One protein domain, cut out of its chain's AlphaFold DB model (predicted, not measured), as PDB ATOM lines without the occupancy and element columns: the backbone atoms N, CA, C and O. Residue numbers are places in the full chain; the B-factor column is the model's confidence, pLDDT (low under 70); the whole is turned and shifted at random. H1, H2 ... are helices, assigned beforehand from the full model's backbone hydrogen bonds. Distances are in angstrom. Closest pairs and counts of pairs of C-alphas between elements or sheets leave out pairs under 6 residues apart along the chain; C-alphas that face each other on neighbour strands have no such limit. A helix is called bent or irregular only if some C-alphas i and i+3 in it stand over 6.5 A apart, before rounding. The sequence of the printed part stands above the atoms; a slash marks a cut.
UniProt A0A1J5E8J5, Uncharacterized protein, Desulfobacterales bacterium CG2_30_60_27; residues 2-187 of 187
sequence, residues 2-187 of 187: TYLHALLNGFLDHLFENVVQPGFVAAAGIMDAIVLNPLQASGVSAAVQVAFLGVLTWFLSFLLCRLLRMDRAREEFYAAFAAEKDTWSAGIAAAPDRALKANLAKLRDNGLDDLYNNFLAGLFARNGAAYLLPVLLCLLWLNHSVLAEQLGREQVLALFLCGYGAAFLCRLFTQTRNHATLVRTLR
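This is residues 2 to 187 of the 187 residues of an uncharacterized protein of Desulfobacterales bacterium CG2_30_60_27 (UniProt A0A1J5E8J5). A long, narrow group of helices is built along H4, with H2 and H3 following each other along it and H6 beside its later part. H3 and H4 make a long helical hairpin at one end; short H5 turns the corner into H6 at the other, and H1 slants away there as an arm whose residues 2 to 11 and 13 to 19 stick out. The 186 printed residues include six named helices, H1 to H6 in chain order, and no named strand: the class is all helix. The whole is only just loose, close to extended, with a radius of gyration of the C-alphas of 23.7 A, and spans 79 by 44 by 25 A.

The hub is H4, residues 98 to 144, which touches four other helices and has a kink of 32 degrees near residue 133. H3, residues 70 to 94, touches H4 as a hairpin at a shallow tilt of 8 degrees, opposite ways; their closest C-alphas are those of Ile 92 and Lys 101, 5.4 A apart. H2, residues 46 to 67, touches residues 129 to 138 of H4 at a shallow tilt of 33 degrees, only just short of steep, with the C-alphas of Leu 64 and Ala 130 closest at 4.9 A. H2 and H3 meet only through their link. H6, residues 153 to 186, has a kink of 39 degrees near residue 163 and touches H4 at 15 degrees, opposite ways, closest at the C-alphas of Asn 143 and Arg 153, 6.2 A. H2, H4 and H6 form an up-and-down bundle, each running against the one before it. H1, residues 2 to 41, touches H4 with residues 24 to 31 alone at a steep tilt of 49 degrees; the C-alphas of Ala 28 and Trp 141 are closest, 4.9 A. H1 and H6 are apart. H5, residues 146 to 151, and H6 touch only at the corner, with the C-alphas of Ala 148 and Val 156 closest at 6.0 A. Each O i to N i+4 pair is within hydrogen-bond range in H2, H3 and H5, against 32 of 36 in H1, 40 of 43 in H4 and 28 of 30 in H6.

H4 measures 66.6 A from C-alpha 98 at (34.812, -28.345, 49.508) to C-alpha 144. H1 measures 53.2 A from C-alpha 2 at (15.284, -60.459, 16.572); it is only just irregular, with C-alphas 34 and 37 6.7 A apart, and has a kink of 35 degrees near residue 32. H6 measures 46.9 A and ends at C-alpha 186, (24.084, -19.767, 29.619). H3 measures 36.5 A and H2 31.1 A.

The C-alphas farthest apart are those of Ala 41 and Asp 97, 79.9 A. The printed part has no cut, and its five links are tight. Residues 177 to 182, in H6, stand free. The mean pLDDT of the printed part is 80.6; residues 156 to 187 are under 70.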
ATOM      1  N   THR A   2      15.596 -60.512  18.018       73.62
ATOM      2  CA  THR A   2      15.284 -60.459  16.572       73.62
ATOM      3  C   THR A   2      13.823 -60.771  16.217       73.62
ATOM      4  O   THR A   2      13.234 -60.061  15.411       73.62
ATOM      5  N   TYR A   3      13.199 -61.762  16.864       78.94
ATOM      6  CA  TYR A   3      11.788 -62.108  16.619       78.94
ATOM      7  C   TYR A   3      10.798 -61.029  17.077       78.94
ATOM      8  O   TYR A   3       9.810 -60.783  16.397       78.94
ATOM      9  N   LEU A   4      11.079 -60.353  18.198       81.00
ATOM     10  CA  LEU A   4      10.227 -59.274  18.703       81.00
ATOM     11  C   LEU A   4      10.261 -58.062  17.764       81.00
ATOM     12  O   LEU A   4       9.224 -57.472  17.494       81.00
ATOM     13  N   HIS A   5      11.439 -57.728  17.225       79.06
ATOM     14  CA  HIS A   5      11.581 -56.649  16.245       79.06
ATOM     15  C   HIS A   5      10.861 -56.977  14.934       79.06
ATOM     16  O   HIS A   5      10.170 -56.121  14.397       79.06
ATOM     17  N   ALA A   6      10.975 -58.212  14.436       81.00
ATOM     18  CA  ALA A   6      10.284 -58.629  13.218       81.00
ATOM     19  C   ALA A   6       8.756 -58.593  13.378       81.00
ATOM     20  O   ALA A   6       8.054 -58.134  12.482       81.00
ATOM     21  N   LEU A   7       8.247 -59.028  14.534       87.69
ATOM     22  CA  LEU A   7       6.814 -59.022  14.827       87.69
ATOM     23  C   LEU A   7       6.282 -57.592  15.001       87.69
ATOM     24  O   LEU A   7       5.225 -57.266  14.468       87.69
ATOM     25  N   LEU A   8       7.038 -56.725  15.685       88.56
ATOM     26  CA  LEU A   8       6.699 -55.309  15.826       88.56
ATOM     27  C   LEU A   8       6.695 -54.597  14.468       88.56
ATOM     28  O   LEU A   8       5.736 -53.899  14.160       88.56
ATOM     29  N   ASN A   9       7.729 -54.800  13.648       84.62
ATOM     30  CA  ASN A   9       7.812 -54.194  12.322       84.62
ATOM     31  C   ASN A   9       6.673 -54.680  11.424       84.62
ATOM     32  O   ASN A   9       5.963 -53.852  10.876       84.62
ATOM     33  N   GLY A  10       6.408 -55.991  11.370       89.38
ATOM     34  CA  GLY A  10       5.297 -56.522  10.576       89.38
ATOM     35  C   GLY A  10       3.929 -55.995  11.024       89.38
ATOM     36  O   GLY A  10       3.061 -55.740  10.193       89.38
ATOM     37  N   PHE A  11       3.734 -55.775  12.329       91.56
ATOM     38  CA  PHE A  11       2.525 -55.125  12.836       91.56
ATOM     39  C   PHE A  11       2.436 -53.651  12.414       91.56
ATOM     40  O   PHE A  11       1.366 -53.200  12.008       91.56
ATOM     41  N   LEU A  12       3.539 -52.902  12.500       83.69
ATOM     42  CA  LEU A  12       3.590 -51.499  12.083       83.69
ATOM     43  C   LEU A  12       3.372 -51.346  10.575       83.69
ATOM     44  O   LEU A  12       2.612 -50.467  10.176       83.69
ATOM     45  N   ASP A  13       3.964 -52.224   9.766       85.69
ATOM     46  CA  ASP A  13       3.773 -52.265   8.316       85.69
ATOM     47  C   ASP A  13       2.306 -52.557   7.987       85.69
ATOM     48  O   ASP A  13       1.672 -51.816   7.240       85.69
ATOM     49  N   HIS A  14       1.712 -53.562   8.640       90.88
ATOM     50  CA  HIS A  14       0.298 -53.883   8.457       90.88
ATOM     51  C   HIS A  14      -0.621 -52.715   8.843       90.88
ATOM     52  O   HIS A  14      -1.550 -52.388   8.099       90.88
ATOM     53  N   LEU A  15      -0.367 -52.074   9.989       87.25
ATOM     54  CA  LEU A  15      -1.114 -50.898  10.436       87.25
ATOM     55  C   LEU A  15      -0.974 -49.750   9.429       87.25
ATOM     56  O   LEU A  15      -1.954 -49.066   9.122       87.25
ATOM     57  N   PHE A  16       0.232 -49.551   8.902       82.56
ATOM     58  CA  PHE A  16       0.500 -48.518   7.921       82.56
ATOM     59  C   PHE A  16      -0.258 -48.773   6.614       82.56
ATOM     60  O   PHE A  16      -1.034 -47.918   6.192       82.56
ATOM     61  N   GLU A  17      -0.099 -49.950   6.016       87.12
ATOM     62  CA  GLU A  17      -0.672 -50.294   4.708       87.12
ATOM     63  C   GLU A  17      -2.203 -50.379   4.723       87.12
ATOM     64  O   GLU A  17      -2.852 -49.995   3.752       87.12
ATOM     65  N   ASN A  18      -2.800 -50.859   5.820       89.94
ATOM     66  CA  ASN A  18      -4.238 -51.158   5.855       89.94
ATOM     67  C   ASN A  18      -5.084 -50.078   6.530       89.94
ATOM     68  O   ASN A  18      -6.290 -50.019   6.296       89.94
ATOM     69  N   VAL A  19      -4.488 -49.225   7.366       86.19
ATOM     70  CA  VAL A  19      -5.239 -48.209   8.122       86.19
ATOM     71  C   VAL A  19      -4.752 -46.810   7.788       86.19
ATOM     72  O   VAL A  19      -5.540 -45.957   7.377       86.19
ATOM     73  N   VAL A  20      -3.451 -46.570   7.936       79.12
ATOM     74  CA  VAL A  20      -2.883 -45.224   7.814       79.12
ATOM     75  C   VAL A  20      -2.886 -44.760   6.358       79.12
ATOM     76  O   VAL A  20      -3.443 -43.706   6.047       79.12
ATOM     77  N   GLN A  21      -2.322 -45.554   5.449       81.69
ATOM     78  CA  GLN A  21      -2.215 -45.223   4.030       81.69
ATOM     79  C   GLN A  21      -3.589 -45.045   3.360       81.69
ATOM     80  O   GLN A  21      -3.779 -44.006   2.724       81.69
ATOM     81  N   PRO A  22      -4.579 -45.950   3.511       85.44
ATOM     82  CA  PRO A  22      -5.888 -45.771   2.886       85.44
ATOM     83  C   PRO A  22      -6.623 -44.545   3.428       85.44
ATOM     84  O   PRO A  22      -7.236 -43.807   2.656       85.44
ATOM     85  N   GLY A  23      -6.509 -44.279   4.736       84.44
ATOM     86  CA  GLY A  23      -7.058 -43.071   5.350       84.44
ATOM     87  C   GLY A  23      -6.467 -41.799   4.742       84.44
ATOM     88  O   GLY A  23      -7.199 -40.862   4.423       84.44
ATOM     89  N   PHE A  24      -5.155 -41.786   4.503       80.44
ATOM     90  CA  PHE A  24      -4.509 -40.659   3.843       80.44
ATOM     91  C   PHE A  24      -4.867 -40.515   2.366       80.44
ATOM     92  O   PHE A  24      -5.068 -39.390   1.920       80.44
ATOM     93  N   VAL A  25      -4.974 -41.611   1.613       83.19
ATOM     94  CA  VAL A  25      -5.406 -41.562   0.206       83.19
ATOM     95  C   VAL A  25      -6.835 -41.026   0.105       83.19
ATOM     96  O   VAL A  25      -7.110 -40.164  -0.728       83.19
ATOM     97  N   ALA A  26      -7.734 -41.463   0.992       86.62
ATOM     98  CA  ALA A  26      -9.094 -40.932   1.060       86.62
ATOM     99  C   ALA A  26      -9.103 -39.432   1.398       86.62
ATOM    100  O   ALA A  26      -9.788 -38.653   0.734       86.62
ATOM    101  N   ALA A  27      -8.305 -39.009   2.383       82.25
ATOM    102  CA  ALA A  27      -8.156 -37.598   2.727       82.25
ATOM    103  C   ALA A  27      -7.600 -36.777   1.552       82.25
ATOM    104  O   ALA A  27      -8.122 -35.703   1.264       82.25
ATOM    105  N   ALA A  28      -6.596 -37.292   0.839       82.19
ATOM    106  CA  ALA A  28      -6.032 -36.657  -0.350       82.19
ATOM    107  C   ALA A  28      -7.086 -36.487  -1.454       82.19
ATOM    108  O   ALA A  28      -7.221 -35.394  -1.993       82.19
ATOM    109  N   GLY A  29      -7.897 -37.515  -1.727       84.00
ATOM    110  CA  GLY A  29      -8.981 -37.428  -2.709       84.00
ATOM    111  C   GLY A  29     -10.049 -36.390  -2.342       84.00
ATOM    112  O   GLY A  29     -10.515 -35.642  -3.201       84.00
ATOM    113  N   ILE A  30     -10.404 -36.286  -1.056       87.06
ATOM    114  CA  ILE A  30     -11.313 -35.237  -0.561       87.06
ATOM    115  C   ILE A  30     -10.685 -33.851  -0.750       87.06
ATOM    116  O   ILE A  30     -11.350 -32.924  -1.213       87.06
ATOM    117  N   MET A  31      -9.402 -33.705  -0.420       84.69
ATOM    118  CA  MET A  31      -8.681 -32.445  -0.572       84.69
ATOM    119  C   MET A  31      -8.539 -32.038  -2.045       84.69
ATOM    120  O   MET A  31      -8.723 -30.863  -2.360       84.69
ATOM    121  N   ASP A  32      -8.312 -32.981  -2.960       87.50
ATOM    122  CA  ASP A  32      -8.347 -32.739  -4.407       87.50
ATOM    123  C   ASP A  32      -9.710 -32.216  -4.853       87.50
ATOM    124  O   ASP A  32      -9.789 -31.188  -5.526       87.50
ATOM    125  N   ALA A  33     -10.788 -32.876  -4.431       88.25
ATOM    126  CA  ALA A  33     -12.143 -32.490  -4.804       88.25
ATOM    127  C   ALA A  33     -12.523 -31.084  -4.311       88.25
ATOM    128  O   ALA A  33     -13.234 -30.363  -5.009       88.25
ATOM    129  N   ILE A  34     -12.048 -30.690  -3.126       90.88
ATOM    130  CA  ILE A  34     -12.383 -29.401  -2.501       90.88
ATOM    131  C   ILE A  34     -11.438 -28.279  -2.950       90.88
ATOM    132  O   ILE A  34     -11.857 -27.125  -3.016       90.88
ATOM    133  N   VAL A  35     -10.170 -28.588  -3.240       88.75
ATOM    134  CA  VAL A  35      -9.129 -27.576  -3.470       88.75
ATOM    135  C   VAL A  35      -8.620 -27.591  -4.907       88.75
ATOM    136  O   VAL A  35      -8.741 -26.579  -5.595       88.75
ATOM    137  N   LEU A  36      -8.054 -28.705  -5.381       87.69
ATOM    138  CA  LEU A  36      -7.384 -28.731  -6.689       87.69
ATOM    139  C   LEU A  36      -8.372 -28.737  -7.856       87.69
ATOM    140  O   LEU A  36      -8.202 -27.954  -8.788       87.69
ATOM    141  N   ASN A  37      -9.439 -29.535  -7.791       88.88
ATOM    142  CA  ASN A  37     -10.431 -29.625  -8.864       88.88
ATOM    143  C   ASN A  37     -11.118 -28.274  -9.142       88.88
ATOM    144  O   ASN A  37     -11.200 -27.893 -10.311       88.88
ATOM    145  N   PRO A  38     -11.551 -27.491  -8.133       91.81
ATOM    146  CA  PRO A  38     -12.092 -26.152  -8.372       91.81
ATOM    147  C   PRO A  38     -11.066 -25.173  -8.957       91.81
ATOM    148  O   PRO A  38     -11.409 -24.374  -9.833       91.81
ATOM    149  N   LEU A  39      -9.802 -25.236  -8.517       89.88
ATOM    150  CA  LEU A  39      -8.729 -24.397  -9.065       89.88
ATOM    151  C   LEU A  39      -8.449 -24.745 -10.532       89.88
ATOM    152  O   LEU A  39      -8.341 -23.849 -11.371       89.88
ATOM    153  N   GLN A  40      -8.398 -26.035 -10.857       88.81
ATOM    154  CA  GLN A  40      -8.232 -26.515 -12.223       88.81
ATOM    155  C   GLN A  40      -9.429 -26.137 -13.103       88.81
ATOM    156  O   GLN A  40      -9.232 -25.650 -14.216       88.81
ATOM    157  N   ALA A  41     -10.659 -26.291 -12.603       92.06
ATOM    158  CA  ALA A  41     -11.875 -25.878 -13.305       92.06
ATOM    159  C   ALA A  41     -11.905 -24.364 -13.581       92.06
ATOM    160  O   ALA A  41     -12.471 -23.927 -14.579       92.06
ATOM    161  N   SER A  42     -11.239 -23.572 -12.738       93.81
ATOM    162  CA  SER A  42     -11.067 -22.125 -12.918       93.81
ATOM    163  C   SER A  42      -9.922 -21.760 -13.878       93.81
ATOM    164  O   SER A  42      -9.619 -20.581 -14.052       93.81
ATOM    165  N   GLY A  43      -9.256 -22.748 -14.490       90.94
ATOM    166  CA  GLY A  43      -8.155 -22.535 -15.434       90.94
ATOM    167  C   GLY A  43      -6.841 -22.090 -14.785       90.94
ATOM    168  O   GLY A  43      -5.964 -21.567 -15.472       90.94
ATOM    169  N   VAL A  44      -6.683 -22.269 -13.470       90.88
ATOM    170  CA  VAL A  44      -5.457 -21.885 -12.757       90.88
ATOM    171  C   VAL A  44      -4.303 -22.792 -13.182       90.88
ATOM    172  O   VAL A  44      -4.420 -24.018 -13.152       90.88
ATOM    173  N   SER A  45      -3.159 -22.202 -13.541       87.88
ATOM    174  CA  SER A  45      -1.980 -22.969 -13.953       87.88
ATOM    175  C   SER A  45      -1.440 -23.838 -12.814       87.88
ATOM    176  O   SER A  45      -1.470 -23.454 -11.643       87.88
ATOM    177  N   ALA A  46      -0.888 -25.004 -13.152       82.38
ATOM    178  CA  ALA A  46      -0.391 -25.951 -12.155       82.38
ATOM    179  C   ALA A  46       0.705 -25.349 -11.248       82.38
ATOM    180  O   ALA A  46       0.748 -25.641 -10.057       82.38
ATOM    181  N   ALA A  47       1.527 -24.427 -11.763       81.38
ATOM    182  CA  ALA A  47       2.512 -23.697 -10.960       81.38
ATOM    183  C   ALA A  47       1.863 -22.866  -9.835       81.38
ATOM    184  O   ALA A  47       2.345 -22.867  -8.703       81.38
ATOM    185  N   VAL A  48       0.746 -22.189 -10.125       84.19
ATOM    186  CA  VAL A  48      -0.006 -21.416  -9.124       84.19
ATOM    187  C   VAL A  48      -0.686 -22.346  -8.120       84.19
ATOM    188  O   VAL A  48      -0.713 -22.033  -6.931       84.19
ATOM    189  N   GLN A  49      -1.164 -23.513  -8.557       84.44
ATOM    190  CA  GLN A  49      -1.721 -24.525  -7.653       84.44
ATOM    191  C   GLN A  49      -0.660 -25.058  -6.673       84.44
ATOM    192  O   GLN A  49      -0.911 -25.114  -5.470       84.44
ATOM    193  N   VAL A  50       0.558 -25.356  -7.144       82.25
ATOM    194  CA  VAL A  50       1.680 -25.759  -6.272       82.25
ATOM    195  C   VAL A  50       2.056 -24.642  -5.296       82.25
ATOM    196  O   VAL A  50       2.262 -24.904  -4.110       82.25
ATOM    197  N   ALA A  51       2.102 -23.388  -5.755       83.62
ATOM    198  CA  ALA A  51       2.362 -22.245  -4.880       83.62
ATOM    199  C   ALA A  51       1.281 -22.100  -3.792       83.62
ATOM    200  O   ALA A  51       1.601 -21.895  -2.619       83.62
ATOM    201  N   PHE A  52       0.008 -22.273  -4.157       85.81
ATOM    202  CA  PHE A  52      -1.109 -22.261  -3.213       85.81
ATOM    203  C   PHE A  52      -0.974 -23.362  -2.152       85.81
ATOM    204  O   PHE A  52      -1.120 -23.084  -0.961       85.81
ATOM    205  N   LEU A  53      -0.614 -24.585  -2.551       85.50
ATOM    206  CA  LEU A  53      -0.351 -25.685  -1.617       85.50
ATOM    207  C   LEU A  53       0.819 -25.390  -0.673       85.50
ATOM    208  O   LEU A  53       0.755 -25.714   0.516       85.50
ATOM    209  N   GLY A  54       1.864 -24.728  -1.166       82.94
ATOM    210  CA  GLY A  54       2.965 -24.247  -0.333       82.94
ATOM    211  C   GLY A  54       2.498 -23.252   0.734       82.94
ATOM    212  O   GLY A  54       2.843 -23.393   1.909       82.94
ATOM    213  N   VAL A  55       1.649 -22.289   0.359       86.38
ATOM    214  CA  VAL A  55       1.040 -21.332   1.302       86.38
ATOM    215  C   VAL A  55       0.144 -22.043   2.317       86.38
ATOM    216  O   VAL A  55       0.232 -21.757   3.512       86.38
ATOM    217  N   LEU A  56      -0.675 -22.996   1.871       87.00
ATOM    218  CA  LEU A  56      -1.544 -23.778   2.747       87.00
ATOM    219  C   LEU A  56      -0.733 -24.607   3.754       87.00
ATOM    220  O   LEU A  56      -1.044 -24.613   4.944       87.00
ATOM    221  N   THR A  57       0.351 -25.238   3.303       86.56
ATOM    222  CA  THR A  57       1.265 -26.009   4.163       86.56
ATOM    223  C   THR A  57       1.957 -25.111   5.183       86.56
ATOM    224  O   THR A  57       2.067 -25.463   6.363       86.56
ATOM    225  N   TRP A  58       2.398 -23.923   4.758       85.62
ATOM    226  CA  TRP A  58       2.970 -22.924   5.656       85.62
ATOM    227  C   TRP A  58       1.959 -22.470   6.714       85.62
ATOM    228  O   TRP A  58       2.287 -22.432   7.901       85.62
ATOM    229  N   PHE A  59       0.721 -22.187   6.306       87.69
ATOM    230  CA  PHE A  59      -0.342 -21.778   7.217       87.69
ATOM    231  C   PHE A  59      -0.698 -22.886   8.214       87.69
ATOM    232  O   PHE A  59      -0.807 -22.624   9.412       87.69
ATOM    233  N   LEU A  60      -0.792 -24.138   7.756       87.81
ATOM    234  CA  LEU A  60      -1.005 -25.293   8.628       87.81
ATOM    235  C   LEU A  60       0.136 -25.445   9.641       87.81
ATOM    236  O   LEU A  60      -0.118 -25.619  10.832       87.81
ATOM    237  N   SER A  61       1.382 -25.296   9.190       87.31
ATOM    238  CA  SER A  61       2.548 -25.318  10.080       87.31
ATOM    239  C   SER A  61       2.459 -24.211  11.133       87.31
ATOM    240  O   SER A  61       2.690 -24.454  12.316       87.31
ATOM    241  N   PHE A  62       2.063 -22.998  10.739       87.00
ATOM    242  CA  PHE A  62       1.870 -21.879  11.662       87.00
ATOM    243  C   PHE A  62       0.769 -22.156  12.699       87.00
ATOM    244  O   PHE A  62       0.959 -21.887  13.890       87.00
ATOM    245  N   LEU A  63      -0.360 -22.729  12.275       89.56
ATOM    246  CA  LEU A  63      -1.438 -23.123  13.181       89.56
ATOM    247  C   LEU A  63      -0.978 -24.192  14.172       89.56
ATOM    248  O   LEU A  63      -1.243 -24.055  15.367       89.56
ATOM    249  N   LEU A  64      -0.246 -25.208  13.712       89.38
ATOM    250  CA  LEU A  64       0.305 -26.238  14.592       89.38
ATOM    251  C   LEU A  64       1.326 -25.660  15.575       89.38
ATOM    252  O   LEU A  64       1.272 -26.005  16.752       89.38
ATOM    253  N   CYS A  65       2.188 -24.730  15.149       87.06
ATOM    254  CA  CYS A  65       3.097 -24.020  16.061       87.06
ATOM    255  C   CYS A  65       2.333 -23.341  17.207       87.06
ATOM    256  O   CYS A  65       2.733 -23.428  18.373       87.06
ATOM    257  N   ARG A  66       1.213 -22.677  16.884       88.31
ATOM    258  CA  ARG A  66       0.357 -22.016  17.878       88.31
ATOM    259  C   ARG A  66      -0.386 -23.008  18.764       88.31
ATOM    260  O   ARG A  66      -0.424 -22.812  19.978       88.31
ATOM    261  N   LEU A  67      -0.942 -24.068  18.184       92.31
ATOM    262  CA  LEU A  67      -1.686 -25.094  18.914       92.31
ATOM    263  C   LEU A  67      -0.786 -25.843  19.902       92.31
ATOM    264  O   LEU A  67      -1.156 -26.030  21.058       92.31
ATOM    265  N   LEU A  68       0.426 -26.194  19.467       88.75
ATOM    266  CA  LEU A  68       1.453 -26.832  20.293       88.75
ATOM    267  C   LEU A  68       2.148 -25.852  21.247       88.75
ATOM    268  O   LEU A  68       3.028 -26.266  22.002       88.75
ATOM    269  N   ARG A  69       1.758 -24.567  21.218       89.81
ATOM    270  CA  ARG A  69       2.255 -23.495  22.092       89.81
ATOM    271  C   ARG A  69       3.779 -23.474  22.169       89.81
ATOM    272  O   ARG A  69       4.350 -23.371  23.253       89.81
ATOM    273  N   MET A  70       4.435 -23.599  21.016       84.81
ATOM    274  CA  MET A  70       5.881 -23.815  20.958       84.81
ATOM    275  C   MET A  70       6.679 -22.710  21.652       84.81
ATOM    276  O   MET A  70       7.665 -23.013  22.317       84.81
ATOM    277  N   ASP A  71       6.229 -21.460  21.548       85.44
ATOM    278  CA  ASP A  71       6.877 -20.324  22.207       85.44
ATOM    279  C   ASP A  71       6.723 -20.394  23.733       85.44
ATOM    280  O   ASP A  71       7.719 -20.338  24.450       85.44
ATOM    281  N   ARG A  72       5.507 -20.656  24.238       86.62
ATOM    282  CA  ARG A  72       5.262 -20.789  25.687       86.62
ATOM    283  C   ARG A  72       6.038 -21.943  26.299       86.62
ATOM    284  O   ARG A  72       6.661 -21.776  27.334       86.62
ATOM    285  N   ALA A  73       6.068 -23.095  25.630       84.12
ATOM    286  CA  ALA A  73       6.809 -24.252  26.121       84.12
ATOM    287  C   ALA A  73       8.323 -23.982  26.228       84.12
ATOM    288  O   ALA A  73       9.007 -24.613  27.031       84.12
ATOM    289  N   ARG A  74       8.859 -23.065  25.411       85.81
ATOM    290  CA  ARG A  74      10.253 -22.612  25.512       85.81
ATOM    291  C   ARG A  74      10.432 -21.629  26.662       85.81
ATOM    292  O   ARG A  74      11.367 -21.793  27.435       85.81
ATOM    293  N   GLU A  75       9.557 -20.636  26.781       89.19
ATOM    294  CA  GLU A  75       9.591 -19.658  27.878       89.19
ATOM    295  C   GLU A  75       9.485 -20.339  29.248       89.19
ATOM    296  O   GLU A  75      10.309 -20.086  30.125       89.19
ATOM    297  N   GLU A  76       8.537 -21.267  29.399       89.88
ATOM    298  CA  GLU A  76       8.346 -22.077  30.607       89.88
ATOM    299  C   GLU A  76       9.600 -22.894  30.939       89.88
ATOM    300  O   GLU A  76      10.026 -22.929  32.092       89.88
ATOM    301  N   PHE A  77      10.235 -23.498  29.928       91.12
ATOM    302  CA  PHE A  77      11.492 -24.214  30.119       91.12
ATOM    303  C   PHE A  77      12.615 -23.295  30.599       91.12
ATOM    304  O   PHE A  77      13.280 -23.625  31.573       91.12
ATOM    305  N   TYR A  78      12.841 -22.151  29.945       88.94
ATOM    306  CA  TYR A  78      13.926 -21.249  30.335       88.94
ATOM    307  C   TYR A  78      13.716 -20.675  31.737       88.94
ATOM    308  O   TYR A  78      14.680 -20.578  32.496       88.94
ATOM    309  N   ALA A  79      12.472 -20.349  32.098       90.44
ATOM    310  CA  ALA A  79      12.130 -19.907  33.445       90.44
ATOM    311  C   ALA A  79      12.406 -21.006  34.486       90.44
ATOM    312  O   ALA A  79      13.065 -20.743  35.492       90.44
ATOM    313  N   ALA A  80      11.968 -22.242  34.222       88.56
ATOM    314  CA  ALA A  80      12.213 -23.379  35.109       88.56
ATOM    315  C   ALA A  80      13.709 -23.715  35.223       88.56
ATOM    316  O   ALA A  80      14.218 -23.913  36.321       88.56
ATOM    317  N   PHE A  81      14.432 -23.719  34.101       90.50
ATOM    318  CA  PHE A  81      15.866 -23.997  34.055       90.50
ATOM    319  C   PHE A  81      16.676 -22.946  34.825       90.50
ATOM    320  O   PHE A  81      17.603 -23.296  35.554       90.50
ATOM    321  N   ALA A  82      16.325 -21.663  34.695       89.94
ATOM    322  CA  ALA A  82      16.966 -20.583  35.445       89.94
ATOM    323  C   ALA A  82      16.711 -20.712  36.955       89.94
ATOM    324  O   ALA A  82      17.662 -20.676  37.734       89.94
ATOM    325  N   ALA A  83      15.460 -20.948  37.361       90.62
ATOM    326  CA  ALA A  83      15.103 -21.132  38.768       90.62
ATOM    327  C   ALA A  83      15.815 -22.343  39.402       90.62
ATOM    328  O   ALA A  83      16.323 -22.262  40.524       90.62
ATOM    329  N   GLU A  84      15.907 -23.456  38.670       87.94
ATOM    330  CA  GLU A  84      16.629 -24.655  39.107       87.94
ATOM    331  C   GLU A  84      18.131 -24.357  39.262       87.94
ATOM    332  O   GLU A  84      18.734 -24.667  40.292       87.94
ATOM    333  N   LYS A  85      18.738 -23.666  38.286       89.00
ATOM    334  CA  LYS A  85      20.150 -23.249  38.339       89.00
ATOM    335  C   LYS A  85      20.446 -22.360  39.550       89.00
ATOM    336  O   LYS A  85      21.476 -22.560  40.207       89.00
ATOM    337  N   ASP A  86      19.568 -21.411  39.860       90.50
ATOM    338  CA  ASP A  86      19.712 -20.519  41.015       90.50
ATOM    339  C   ASP A  86      19.602 -21.294  42.334       90.50
ATOM    340  O   ASP A  86      20.426 -21.110  43.235       90.50
ATOM    341  N   THR A  87      18.662 -22.239  42.412       89.88
ATOM    342  CA  THR A  87      18.466 -23.113  43.581       89.88
ATOM    343  C   THR A  87      19.712 -23.953  43.869       89.88
ATOM    344  O   THR A  87      20.218 -23.964  44.996       89.88
ATOM    345  N   TRP A  88      20.277 -24.599  42.843       88.62
ATOM    346  CA  TRP A  88      21.525 -25.353  42.979       88.62
ATOM    347  C   TRP A  88      22.709 -24.461  43.349       88.62
ATOM    348  O   TRP A  88      23.536 -24.846  44.177       88.62
ATOM    349  N   SER A  89      22.802 -23.267  42.762       88.62
ATOM    350  CA  SER A  89      23.896 -22.329  43.038       88.62
ATOM    351  C   SER A  89      23.877 -21.851  44.491       88.62
ATOM    352  O   SER A  89      24.926 -21.836  45.140       88.62
ATOM    353  N   ALA A  90      22.692 -21.554  45.034       89.38
ATOM    354  CA  ALA A  90      22.515 -21.212  46.444       89.38
ATOM    355  C   ALA A  90      22.884 -22.387  47.369       89.38
ATOM    356  O   ALA A  90      23.636 -22.203  48.331       89.38
ATOM    357  N   GLY A  91      22.432 -23.606  47.048       85.62
ATOM    358  CA  GLY A  91      22.749 -24.812  47.823       85.62
ATOM    359  C   GLY A  91      24.244 -25.153  47.839       85.62
ATOM    360  O   GLY A  91      24.802 -25.475  48.889       85.62
ATOM    361  N   ILE A  92      24.928 -25.016  46.698       88.50
ATOM    362  CA  ILE A  92      26.383 -25.220  46.599       88.50
ATOM    363  C   ILE A  92      27.138 -24.137  47.381       88.50
ATOM    364  O   ILE A  92      28.111 -24.445  48.073       88.50
ATOM    365  N   ALA A  93      26.715 -22.872  47.298       88.44
ATOM    366  CA  ALA A  93      27.361 -21.781  48.025       88.44
ATOM    367  C   ALA A  93      27.277 -21.974  49.550       88.44
ATOM    368  O   ALA A  93      28.285 -21.781  50.238       88.44
ATOM    369  N   ALA A  94      26.115 -22.421  50.041       88.56
ATOM    370  CA  ALA A  94      25.835 -22.664  51.457       88.56
ATOM    371  C   ALA A  94      26.525 -23.912  52.038       88.56
ATOM    372  O   ALA A  94      26.615 -24.048  53.258       88.56
ATOM    373  N   ALA A  95      27.025 -24.828  51.201       88.00
ATOM    374  CA  ALA A  95      27.671 -26.044  51.680       88.00
ATOM    375  C   ALA A  95      28.975 -25.731  52.459       88.00
ATOM    376  O   ALA A  95      29.796 -24.939  51.989       88.00
ATOM    377  N   PRO A  96      29.212 -26.356  53.626       84.81
ATOM    378  CA  PRO A  96      30.348 -26.022  54.490       84.81
ATOM    379  C   PRO A  96      31.696 -26.586  54.010       84.81
ATOM    380  O   PRO A  96      32.734 -25.994  54.288       84.81
ATOM    381  N   ASP A  97      31.700 -27.703  53.275       93.31
ATOM    382  CA  ASP A  97      32.918 -28.419  52.866       93.31
ATOM    383  C   ASP A  97      33.119 -28.404  51.340       93.31
ATOM    384  O   ASP A  97      32.177 -28.531  50.554       93.31
ATOM    385  N   ARG A  98      34.379 -28.295  50.909       88.00
ATOM    386  CA  ARG A  98      34.812 -28.345  49.508       88.00
ATOM    387  C   ARG A  98      34.481 -29.684  48.847       88.00
ATOM    388  O   ARG A  98      34.110 -29.685  47.673       88.00
ATOM    389  N   ALA A  99      34.587 -30.803  49.569       88.94
ATOM    390  CA  ALA A  99      34.233 -32.116  49.020       88.94
ATOM    391  C   ALA A  99      32.726 -32.212  48.729       88.94
ATOM    392  O   ALA A  99      32.319 -32.651  47.650       88.94
ATOM    393  N   LEU A 100      31.897 -31.705  49.646       86.62
ATOM    394  CA  LEU A 100      30.449 -31.627  49.460       86.62
ATOM    395  C   LEU A 100      30.074 -30.685  48.306       86.62
ATOM    396  O   LEU A 100      29.248 -31.055  47.474       86.62
ATOM    397  N   LYS A 101      30.729 -29.520  48.186       88.31
ATOM    398  CA  LYS A 101      30.544 -28.607  47.040       88.31
ATOM    399  C   LYS A 101      30.828 -29.284  45.703       88.31
ATOM    400  O   LYS A 101      30.058 -29.112  44.765       88.31
ATOM    401  N   ALA A 102      31.906 -30.065  45.616       88.31
ATOM    402  CA  ALA A 102      32.256 -30.783  44.393       88.31
ATOM    403  C   ALA A 102      31.215 -31.856  44.031       88.31
ATOM    404  O   ALA A 102      30.862 -31.996  42.860       88.31
ATOM    405  N   ASN A 103      30.689 -32.582  45.020       89.62
ATOM    406  CA  ASN A 103      29.630 -33.569  44.794       89.62
ATOM    407  C   ASN A 103      28.310 -32.909  44.376       89.62
ATOM    408  O   ASN A 103      27.690 -33.353  43.413       89.62
ATOM    409  N   LEU A 104      27.910 -31.820  45.039       87.62
ATOM    410  CA  LEU A 104      26.710 -31.058  44.678       87.62
ATOM    411  C   LEU A 104      26.828 -30.418  43.290       87.62
ATOM    412  O   LEU A 104      25.856 -30.413  42.546       87.62
ATOM    413  N   ALA A 105      28.015 -29.942  42.904       87.06
ATOM    414  CA  ALA A 105      28.257 -29.427  41.558       87.06
ATOM    415  C   ALA A 105      28.084 -30.514  40.485       87.06
ATOM    416  O   ALA A 105      27.434 -30.269  39.475       87.06
ATOM    417  N   LYS A 106      28.585 -31.735  40.724       89.88
ATOM    418  CA  LYS A 106      28.372 -32.867  39.807       89.88
ATOM    419  C   LYS A 106      26.899 -33.267  39.704       89.88
ATOM    420  O   LYS A 106      26.417 -33.538  38.611       89.88
ATOM    421  N   LEU A 107      26.188 -33.305  40.833       88.38
ATOM    422  CA  LEU A 107      24.755 -33.613  40.855       88.38
ATOM    423  C   LEU A 107      23.938 -32.545  40.121       88.38
ATOM    424  O   LEU A 107      23.064 -32.902  39.335       88.38
ATOM    425  N   ARG A 108      24.270 -31.262  40.317       89.50
ATOM    426  CA  ARG A 108      23.697 -30.148  39.553       89.50
ATOM    427  C   ARG A 108      23.897 -30.358  38.059       89.50
ATOM    428  O   ARG A 108      22.933 -30.253  37.314       89.50
ATOM    429  N   ASP A 109      25.126 -30.620  37.622       87.19
ATOM    430  CA  ASP A 109      25.432 -30.721  36.193       87.19
ATOM    431  C   ASP A 109      24.652 -31.872  35.542       87.19
ATOM    432  O   ASP A 109      24.014 -31.663  34.514       87.19
ATOM    433  N   ASN A 110      24.589 -33.037  36.197       89.38
ATOM    434  CA  ASN A 110      23.781 -34.162  35.722       89.38
ATOM    435  C   ASN A 110      22.281 -33.823  35.674       89.38
ATOM    436  O   ASN A 110      21.623 -34.090  34.674       89.38
ATOM    437  N   GLY A 111      21.738 -33.207  36.730       87.38
ATOM    438  CA  GLY A 111      20.318 -32.848  36.788       87.38
ATOM    439  C   GLY A 111      19.922 -31.797  35.748       87.38
ATOM    440  O   GLY A 111      18.878 -31.915  35.105       87.38
ATOM    441  N   LEU A 112      20.773 -30.788  35.536       87.50
ATOM    442  CA  LEU A 112      20.568 -29.774  34.502       87.50
ATOM    443  C   LEU A 112      20.674 -30.375  33.096       87.50
ATOM    444  O   LEU A 112      19.874 -30.016  32.229       87.50
ATOM    445  N   ASP A 113      21.614 -31.294  32.864       88.50
ATOM    446  CA  ASP A 113      21.748 -31.978  31.578       88.50
ATOM    447  C   ASP A 113      20.534 -32.874  31.284       88.50
ATOM    448  O   ASP A 113      20.015 -32.835  30.167       88.50
ATOM    449  N   ASP A 114      20.006 -33.606  32.268       88.06
ATOM    450  CA  ASP A 114      18.787 -34.409  32.104       88.06
ATOM    451  C   ASP A 114      17.565 -33.539  31.774       88.06
ATOM    452  O   ASP A 114      16.799 -33.835  30.848       88.06
ATOM    453  N   LEU A 115      17.393 -32.427  32.492       86.56
ATOM    454  CA  LEU A 115      16.300 -31.483  32.258       86.56
ATOM    455  C   LEU A 115      16.406 -30.851  30.858       86.56
ATOM    456  O   LEU A 115      15.407 -30.742  30.139       86.56
ATOM    457  N   TYR A 116      17.623 -30.513  30.429       87.44
ATOM    458  CA  TYR A 116      17.900 -29.995  29.090       87.44
ATOM    459  C   TYR A 116      17.659 -31.037  27.986       87.44
ATOM    460  O   TYR A 116      17.008 -30.732  26.983       87.44
ATOM    461  N   ASN A 117      18.114 -32.276  28.169       86.31
ATOM    462  CA  ASN A 117      17.919 -33.363  27.207       86.31
ATOM    463  C   ASN A 117      16.434 -33.694  27.020       86.31
ATOM    464  O   ASN A 117      15.970 -33.840  25.886       86.31
ATOM    465  N   ASN A 118      15.664 -33.731  28.109       87.38
ATOM    466  CA  ASN A 118      14.216 -33.928  28.053       87.38
ATOM    467  C   ASN A 118      13.514 -32.800  27.287       87.38
ATOM    468  O   ASN A 118      12.643 -33.053  26.448       87.38
ATOM    469  N   PHE A 119      13.924 -31.552  27.522       87.44
ATOM    470  CA  PHE A 119      13.418 -30.417  26.759       87.44
ATOM    471  C   PHE A 119      13.763 -30.513  25.274       87.44
ATOM    472  O   PHE A 119      12.879 -30.303  24.443       87.44
ATOM    473  N   LEU A 120      15.000 -30.873  24.923       85.38
ATOM    474  CA  LEU A 120      15.401 -31.064  23.530       85.38
ATOM    475  C   LEU A 120      14.598 -32.172  22.847       85.38
ATOM    476  O   LEU A 120      14.140 -31.971  21.723       85.38
ATOM    477  N   ALA A 121      14.381 -33.304  23.518       84.38
ATOM    478  CA  ALA A 121      13.577 -34.400  22.985       84.38
ATOM    479  C   ALA A 121      12.129 -33.946  22.721       84.38
ATOM    480  O   ALA A 121      11.589 -34.151  21.629       84.38
ATOM    481  N   GLY A 122      11.522 -33.243  23.682       86.31
ATOM    482  CA  GLY A 122      10.184 -32.669  23.530       86.31
ATOM    483  C   GLY A 122      10.112 -31.598  22.438       86.31
ATOM    484  O   GLY A 122       9.151 -31.551  21.667       86.31
ATOM    485  N   LEU A 123      11.135 -30.749  22.327       84.50
ATOM    486  CA  LEU A 123      11.242 -29.733  21.285       84.50
ATOM    487  C   LEU A 123      11.375 -30.369  19.899       84.50
ATOM    488  O   LEU A 123      10.732 -29.904  18.960       84.50
ATOM    489  N   PHE A 124      12.161 -31.438  19.772       81.94
ATOM    490  CA  PHE A 124      12.300 -32.193  18.532       81.94
ATOM    491  C   PHE A 124      10.970 -32.822  18.111       81.94
ATOM    492  O   PHE A 124      10.555 -32.643  16.969       81.94
ATOM    493  N   ALA A 125      10.253 -33.465  19.037       83.88
ATOM    494  CA  ALA A 125       8.933 -34.033  18.768       83.88
ATOM    495  C   ALA A 125       7.919 -32.959  18.330       83.88
ATOM    496  O   ALA A 125       7.224 -33.133  17.328       83.88
ATOM    497  N   ARG A 126       7.874 -31.815  19.028       85.62
ATOM    498  CA  ARG A 126       6.998 -30.684  18.667       85.62
ATOM    499  C   ARG A 126       7.368 -30.078  17.321       85.62
ATOM    500  O   ARG A 126       6.471 -29.812  16.533       85.62
ATOM    501  N   ASN A 127       8.657 -29.883  17.043       81.31
ATOM    502  CA  ASN A 127       9.118 -29.407  15.741       81.31
ATOM    503  C   ASN A 127       8.733 -30.409  14.646       81.31
ATOM    504  O   ASN A 127       8.184 -30.009  13.629       81.31
ATOM    505  N   GLY A 128       8.948 -31.708  14.861       81.06
ATOM    506  CA  GLY A 128       8.531 -32.741  13.916       81.06
ATOM    507  C   GLY A 128       7.031 -32.684  13.628       81.06
ATOM    508  O   GLY A 128       6.625 -32.626  12.470       81.06
ATOM    509  N   ALA A 129       6.200 -32.586  14.662       83.44
ATOM    510  CA  ALA A 129       4.755 -32.472  14.498       83.44
ATOM    511  C   ALA A 129       4.322 -31.151  13.837       83.44
ATOM    512  O   ALA A 129       3.462 -31.155  12.967       83.44
ATOM    513  N   ALA A 130       4.900 -30.014  14.226       85.75
ATOM    514  CA  ALA A 130       4.493 -28.706  13.713       85.75
ATOM    515  C   ALA A 130       4.933 -28.468  12.268       85.75
ATOM    516  O   ALA A 130       4.278 -27.733  11.536       85.75
ATOM    517  N   TYR A 131       6.061 -29.057  11.884       81.12
ATOM    518  CA  TYR A 131       6.770 -28.699  10.669       81.12
ATOM    519  C   TYR A 131       6.858 -29.883   9.698       81.12
ATOM    520  O   TYR A 131       6.491 -29.739   8.533       81.12
ATOM    521  N   LEU A 132       7.321 -31.060  10.140       82.25
ATOM    522  CA  LEU A 132       7.484 -32.210   9.236       82.25
ATOM    523  C   LEU A 132       6.142 -32.824   8.854       82.25
ATOM    524  O   LEU A 132       5.965 -33.193   7.699       82.25
ATOM    525  N   LEU A 133       5.190 -32.903   9.785       84.06
ATOM    526  CA  LEU A 133       3.890 -33.503   9.501       84.06
ATOM    527  C   LEU A 133       3.146 -32.765   8.370       84.06
ATOM    528  O   LEU A 133       2.799 -33.437   7.405       84.06
ATOM    529  N   PRO A 134       2.962 -31.425   8.379       85.06
ATOM    530  CA  PRO A 134       2.355 -30.719   7.243       85.06
ATOM    531  C   PRO A 134       3.054 -30.976   5.910       85.06
ATOM    532  O   PRO A 134       2.389 -31.163   4.894       85.06
ATOM    533  N   VAL A 135       4.389 -31.007   5.914       83.06
ATOM    534  CA  VAL A 135       5.184 -31.275   4.712       83.06
ATOM    535  C   VAL A 135       4.925 -32.690   4.205       83.06
ATOM    536  O   VAL A 135       4.637 -32.857   3.026       83.06
ATOM    537  N   LEU A 136       4.964 -33.697   5.079       81.50
ATOM    538  CA  LEU A 136       4.690 -35.088   4.714       81.50
ATOM    539  C   LEU A 136       3.262 -35.268   4.197       81.50
ATOM    540  O   LEU A 136       3.068 -35.944   3.190       81.50
ATOM    541  N   LEU A 137       2.280 -34.622   4.830       81.25
ATOM    542  CA  LEU A 137       0.893 -34.625   4.368       81.25
ATOM    543  C   LEU A 137       0.765 -34.011   2.976       81.25
ATOM    544  O   LEU A 137       0.098 -34.582   2.119       81.25
ATOM    545  N   CYS A 138       1.429 -32.881   2.732       84.25
ATOM    546  CA  CYS A 138       1.403 -32.240   1.424       84.25
ATOM    547  C   CYS A 138       2.123 -33.079   0.362       84.25
ATOM    548  O   CYS A 138       1.626 -33.185  -0.752       84.25
ATOM    549  N   LEU A 139       3.263 -33.697   0.684       81.69
ATOM    550  CA  LEU A 139       3.982 -34.579  -0.241       81.69
ATOM    551  C   LEU A 139       3.153 -35.817  -0.586       81.69
ATOM    552  O   LEU A 139       3.096 -36.209  -1.748       81.69
ATOM    553  N   LEU A 140       2.492 -36.410   0.406       77.94
ATOM    554  CA  LEU A 140       1.612 -37.556   0.208       77.94
ATOM    555  C   LEU A 140       0.400 -37.173  -0.642       77.94
ATOM    556  O   LEU A 140       0.075 -37.876  -1.594       77.94
ATOM    557  N   TRP A 141      -0.219 -36.031  -0.343       83.06
ATOM    558  CA  TRP A 141      -1.311 -35.490  -1.140       83.06
ATOM    559  C   TRP A 141      -0.872 -35.249  -2.588       83.06
ATOM    560  O   TRP A 141      -1.494 -35.773  -3.506       83.06
ATOM    561  N   LEU A 142       0.250 -34.556  -2.799       81.69
ATOM    562  CA  LEU A 142       0.814 -34.318  -4.128       81.69
ATOM    563  C   LEU A 142       1.139 -35.617  -4.868       81.69
ATOM    564  O   LEU A 142       0.902 -35.697  -6.063       81.69
ATOM    565  N   ASN A 143       1.645 -36.648  -4.190       79.81
ATOM    566  CA  ASN A 143       1.966 -37.931  -4.819       79.81
ATOM    567  C   ASN A 143       0.725 -38.678  -5.351       79.81
ATOM    568  O   ASN A 143       0.846 -39.506  -6.256       79.81
ATOM    569  N   HIS A 144      -0.451 -38.383  -4.795       77.38
ATOM    570  CA  HIS A 144      -1.727 -38.997  -5.158       77.38
ATOM    571  C   HIS A 144      -2.673 -38.057  -5.911       77.38
ATOM    572  O   HIS A 144      -3.788 -38.472  -6.216       77.38
ATOM    573  N   SER A 145      -2.254 -36.825  -6.213       79.00
ATOM    574  CA  SER A 145      -3.126 -35.847  -6.849       79.00
ATOM    575  C   SER A 145      -3.087 -35.898  -8.371       79.00
ATOM    576  O   SER A 145      -2.078 -36.257  -8.989       79.00
ATOM    577  N   VAL A 146      -4.171 -35.418  -8.985       72.94
ATOM    578  CA  VAL A 146      -4.289 -35.227 -10.446       72.94
ATOM    579  C   VAL A 146      -3.142 -34.361 -10.999       72.94
ATOM    580  O   VAL A 146      -2.708 -34.510 -12.141       72.94
ATOM    581  N   LEU A 147      -2.591 -33.473 -10.169       70.94
ATOM    582  CA  LEU A 147      -1.498 -32.580 -10.541       70.94
ATOM    583  C   LEU A 147      -0.190 -33.330 -10.828       70.94
ATOM    584  O   LEU A 147       0.549 -32.969 -11.747       70.94
ATOM    585  N   ALA A 148       0.090 -34.387 -10.062       75.06
ATOM    586  CA  ALA A 148       1.260 -35.229 -10.279       75.06
ATOM    587  C   ALA A 148       1.123 -36.145 -11.498       75.06
ATOM    588  O   ALA A 148       2.139 -36.507 -12.095       75.06
ATOM    589  N   GLU A 149      -0.102 -36.479 -11.903       76.12
ATOM    590  CA  GLU A 149      -0.353 -37.167 -13.173       76.12
ATOM    591  C   GLU A 149      -0.097 -36.244 -14.375       76.12
ATOM    592  O   GLU A 149       0.426 -36.696 -15.391       76.12
ATOM    593  N   GLN A 150      -0.391 -34.943 -14.253       72.88
ATOM    594  CA  GLN A 150      -0.227 -33.961 -15.337       72.88
ATOM    595  C   GLN A 150       1.218 -33.489 -15.542       72.88
ATOM    596  O   GLN A 150       1.665 -33.346 -16.678       72.88
ATOM    597  N   LEU A 151       1.937 -33.203 -14.456       73.88
ATOM    598  CA  LEU A 151       3.303 -32.663 -14.506       73.88
ATOM    599  C   LEU A 151       4.385 -33.746 -14.361       73.88
ATOM    600  O   LEU A 151       5.563 -33.479 -14.574       73.88
ATOM    601  N   GLY A 152       4.006 -34.966 -13.982       75.31
ATOM    602  CA  GLY A 152       4.937 -36.001 -13.546       75.31
ATOM    603  C   GLY A 152       5.317 -35.836 -12.070       75.31
ATOM    604  O   GLY A 152       5.734 -34.764 -11.619       75.31
ATOM    605  N   ARG A 153       5.200 -36.932 -11.309       72.19
ATOM    606  CA  ARG A 153       5.428 -36.985  -9.850       72.19
ATOM    607  C   ARG A 153       6.743 -36.337  -9.422       72.19
ATOM    608  O   ARG A 153       6.768 -35.558  -8.473       72.19
ATOM    609  N   GLU A 154       7.823 -36.617 -10.145       72.31
ATOM    610  CA  GLU A 154       9.159 -36.114  -9.816       72.31
ATOM    611  C   GLU A 154       9.256 -34.588  -9.904       72.31
ATOM    612  O   GLU A 154       9.878 -33.957  -9.052       72.31
ATOM    613  N   GLN A 155       8.597 -33.972 -10.888       70.31
ATOM    614  CA  GLN A 155       8.665 -32.526 -11.109       70.31
ATOM    615  C   GLN A 155       7.859 -31.763 -10.059       70.31
ATOM    616  O   GLN A 155       8.317 -30.741  -9.550       70.31
ATOM    617  N   VAL A 156       6.691 -32.285  -9.678       66.44
ATOM    618  CA  VAL A 156       5.840 -31.700  -8.629       66.44
ATOM    619  C   VAL A 156       6.519 -31.770  -7.264       66.44
ATOM    620  O   VAL A 156       6.553 -30.774  -6.535       66.44
ATOM    621  N   LEU A 157       7.122 -32.917  -6.940       68.31
ATOM    622  CA  LEU A 157       7.894 -33.090  -5.711       68.31
ATOM    623  C   LEU A 157       9.124 -32.175  -5.696       68.31
ATOM    624  O   LEU A 157       9.365 -31.500  -4.694       68.31
ATOM    625  N   ALA A 158       9.864 -32.087  -6.805       65.81
ATOM    626  CA  ALA A 158      11.022 -31.204  -6.918       65.81
ATOM    627  C   ALA A 158      10.635 -29.725  -6.764       65.81
ATOM    628  O   ALA A 158      11.288 -29.002  -6.016       65.81
ATOM    629  N   LEU A 159       9.551 -29.271  -7.400       63.91
ATOM    630  CA  LEU A 159       9.048 -27.898  -7.271       63.91
ATOM    631  C   LEU A 159       8.675 -27.558  -5.824       63.91
ATOM    632  O   LEU A 159       9.053 -26.499  -5.315       63.91
ATOM    633  N   PHE A 160       7.981 -28.469  -5.141       68.06
ATOM    634  CA  PHE A 160       7.594 -28.271  -3.747       68.06
ATOM    635  C   PHE A 160       8.809 -28.264  -2.802       68.06
ATOM    636  O   PHE A 160       8.938 -27.383  -1.946       68.06
ATOM    637  N   LEU A 161       9.741 -29.204  -2.976       68.88
ATOM    638  CA  LEU A 161      10.932 -29.331  -2.132       68.88
ATOM    639  C   LEU A 161      11.949 -28.204  -2.366       68.88
ATOM    640  O   LEU A 161      12.472 -27.652  -1.396       68.88
ATOM    641  N   CYS A 162      12.201 -27.818  -3.618       63.16
ATOM    642  CA  CYS A 162      13.122 -26.730  -3.955       63.16
ATOM    643  C   CYS A 162      12.575 -25.359  -3.539       63.16
ATOM    644  O   CYS A 162      13.348 -24.509  -3.098       63.16
ATOM    645  N   GLY A 163      11.260 -25.139  -3.639       60.69
ATOM    646  CA  GLY A 163      10.633 -23.879  -3.235       60.69
ATOM    647  C   GLY A 163      10.444 -23.756  -1.721       60.69
ATOM    648  O   GLY A 163      10.888 -22.787  -1.106       60.69
ATOM    649  N   TYR A 164       9.796 -24.746  -1.103       59.97
ATOM    650  CA  TYR A 164       9.345 -24.667   0.291       59.97
ATOM    651  C   TYR A 164      10.158 -25.557   1.235       59.97
ATOM    652  O   TYR A 164      10.469 -25.128   2.347       59.97
ATOM    653  N   GLY A 165      10.573 -26.749   0.791       55.44
ATOM    654  CA  GLY A 165      11.388 -27.677   1.587       55.44
ATOM    655  C   GLY A 165      12.760 -27.111   1.980       55.44
ATOM    656  O   GLY A 165      13.177 -27.246   3.130       55.44
ATOM    657  N   ALA A 166      13.440 -26.402   1.075       56.53
ATOM    658  CA  ALA A 166      14.746 -25.794   1.344       56.53
ATOM    659  C   ALA A 166      14.669 -24.619   2.338       56.53
ATOM    660  O   ALA A 166      15.444 -24.560   3.295       56.53
ATOM    661  N   ALA A 167      13.702 -23.708   2.171       57.91
ATOM    662  CA  ALA A 167      13.482 -22.593   3.101       57.91
ATOM    663  C   ALA A 167      13.084 -23.085   4.506       57.91
ATOM    664  O   ALA A 167      13.481 -22.513   5.526       57.91
ATOM    665  N   PHE A 168      12.333 -24.182   4.551       59.28
ATOM    666  CA  PHE A 168      11.917 -24.880   5.757       59.28
ATOM    667  C   PHE A 168      13.084 -25.560   6.487       59.28
ATOM    668  O   PHE A 168      13.271 -25.317   7.681       59.28
ATOM    669  N   LEU A 169      13.906 -26.346   5.778       57.50
ATOM    670  CA  LEU A 169      15.107 -26.962   6.346       57.50
ATOM    671  C   LEU A 169      16.055 -25.878   6.857       57.50
ATOM    672  O   LEU A 169      16.532 -25.969   7.986       57.50
ATOM    673  N   CYS A 170      16.235 -24.795   6.096       58.59
ATOM    674  CA  CYS A 170      16.979 -23.627   6.556       58.59
ATOM    675  C   CYS A 170      16.423 -23.078   7.874       58.59
ATOM    676  O   CYS A 170      17.199 -22.906   8.808       58.59
ATOM    677  N   ARG A 171      15.111 -22.840   8.022       57.59
ATOM    678  CA  ARG A 171      14.548 -22.347   9.298       57.59
ATOM    679  C   ARG A 171      14.725 -23.332  10.451       57.59
ATOM    680  O   ARG A 171      15.093 -22.888  11.538       57.59
ATOM    681  N   LEU A 172      14.518 -24.628  10.217       57.94
ATOM    682  CA  LEU A 172      14.735 -25.675  11.217       57.94
ATOM    683  C   LEU A 172      16.195 -25.660  11.704       57.94
ATOM    684  O   LEU A 172      16.439 -25.549  12.907       57.94
ATOM    685  N   PHE A 173      17.156 -25.652  10.772       56.69
ATOM    686  CA  PHE A 173      18.589 -25.614  11.075       56.69
ATOM    687  C   PHE A 173      19.038 -24.293  11.716       56.69
ATOM    688  O   PHE A 173      19.885 -24.292  12.614       56.69
ATOM    689  N   THR A 174      18.467 -23.162  11.297       61.16
ATOM    690  CA  THR A 174      18.807 -21.841  11.852       61.16
ATOM    691  C   THR A 174      18.281 -21.696  13.279       61.16
ATOM    692  O   THR A 174      19.001 -21.189  14.140       61.16
ATOM    693  N   GLN A 175      17.074 -22.203  13.571       58.00
ATOM    694  CA  GLN A 175      16.570 -22.266  14.945       58.00
ATOM    695  C   GLN A 175      17.483 -23.132  15.812       58.00
ATOM    696  O   GLN A 175      17.982 -22.650  16.827       58.00
ATOM    697  N   THR A 176      17.784 -24.368  15.401       55.31
ATOM    698  CA  THR A 176      18.660 -25.254  16.188       55.31
ATOM    699  C   THR A 176      20.055 -24.660  16.412       55.31
ATOM    700  O   THR A 176      20.605 -24.781  17.506       55.31
ATOM    701  N   ARG A 177      20.611 -23.955  15.417       53.19
ATOM    702  CA  ARG A 177      21.935 -23.322  15.515       53.19
ATOM    703  C   ARG A 177      21.943 -22.124  16.465       53.19
ATOM    704  O   ARG A 177      22.852 -22.020  17.283       53.19
ATOM    705  N   ASN A 178      20.939 -21.249  16.406       54.59
ATOM    706  CA  ASN A 178      20.839 -20.114  17.329       54.59
ATOM    707  C   ASN A 178      20.660 -20.579  18.784       54.59
ATOM    708  O   ASN A 178      21.198 -19.954  19.695       54.59
ATOM    709  N   HIS A 179      19.993 -21.716  19.003       54.38
ATOM    710  CA  HIS A 179      19.837 -22.310  20.332       54.38
ATOM    711  C   HIS A 179      21.135 -22.909  20.890       54.38
ATOM    712  O   HIS A 179      21.427 -22.708  22.067       54.38
ATOM    713  N   ALA A 180      21.963 -23.555  20.062       53.03
ATOM    714  CA  ALA A 180      23.288 -24.017  20.488       53.03
ATOM    715  C   ALA A 180      24.189 -22.851  20.951       53.03
ATOM    716  O   ALA A 180      24.959 -22.988  21.903       53.03
ATOM    717  N   THR A 181      24.059 -21.685  20.312       54.84
ATOM    718  CA  THR A 181      24.794 -20.467  20.684       54.84
ATOM    719  C   THR A 181      24.282 -19.865  21.995       54.84
ATOM    720  O   THR A 181      25.087 -19.501  22.846       54.84
ATOM    721  N   LEU A 182      22.960 -19.821  22.195       46.69
ATOM    722  CA  LEU A 182      22.336 -19.264  23.404       46.69
ATOM    723  C   LEU A 182      22.634 -20.111  24.657       46.69
ATOM    724  O   LEU A 182      22.779 -19.592  25.760       46.69
ATOM    725  N   VAL A 183      22.812 -21.419  24.479       47.88
ATOM    726  CA  VAL A 183      23.197 -22.355  25.549       47.88
ATOM    727  C   VAL A 183      24.676 -22.227  25.913       47.88
ATOM    728  O   VAL A 183      25.018 -22.331  27.088       47.88
ATOM    729  N   ARG A 184      25.556 -21.911  24.951       53.62
ATOM    730  CA  ARG A 184      26.960 -21.563  25.246       53.62
ATOM    731  C   ARG A 184      27.102 -20.282  26.062       53.62
ATOM    732  O   ARG A 184      28.078 -20.157  26.779       53.62
ATOM    733  N   THR A 185      26.162 -19.349  25.946       52.78
ATOM    734  CA  THR A 185      26.137 -18.135  26.776       52.78
ATOM    735  C   THR A 185      25.496 -18.345  28.150       52.78
ATOM    736  O   THR A 185      25.661 -17.498  29.019       52.78
ATOM    737  N   LEU A 186      24.753 -19.442  28.351       46.78
ATOM    738  CA  LEU A 186      24.084 -19.767  29.619       46.78
ATOM    739  C   LEU A 186      24.850 -20.781  30.491       46.78
ATOM    740  O   LEU A 186      24.548 -20.881  31.686       46.78
ATOM    741  N   ARG A 187      25.801 -21.529  29.917       49.12
ATOM    742  CA  ARG A 187      26.799 -22.332  30.643       49.12
ATOM    743  C   ARG A 187      27.955 -21.445  31.089       49.12
ATOM    744  O   ARG A 187      28.326 -21.569  32.274       49.12
TER     745      ARG A 187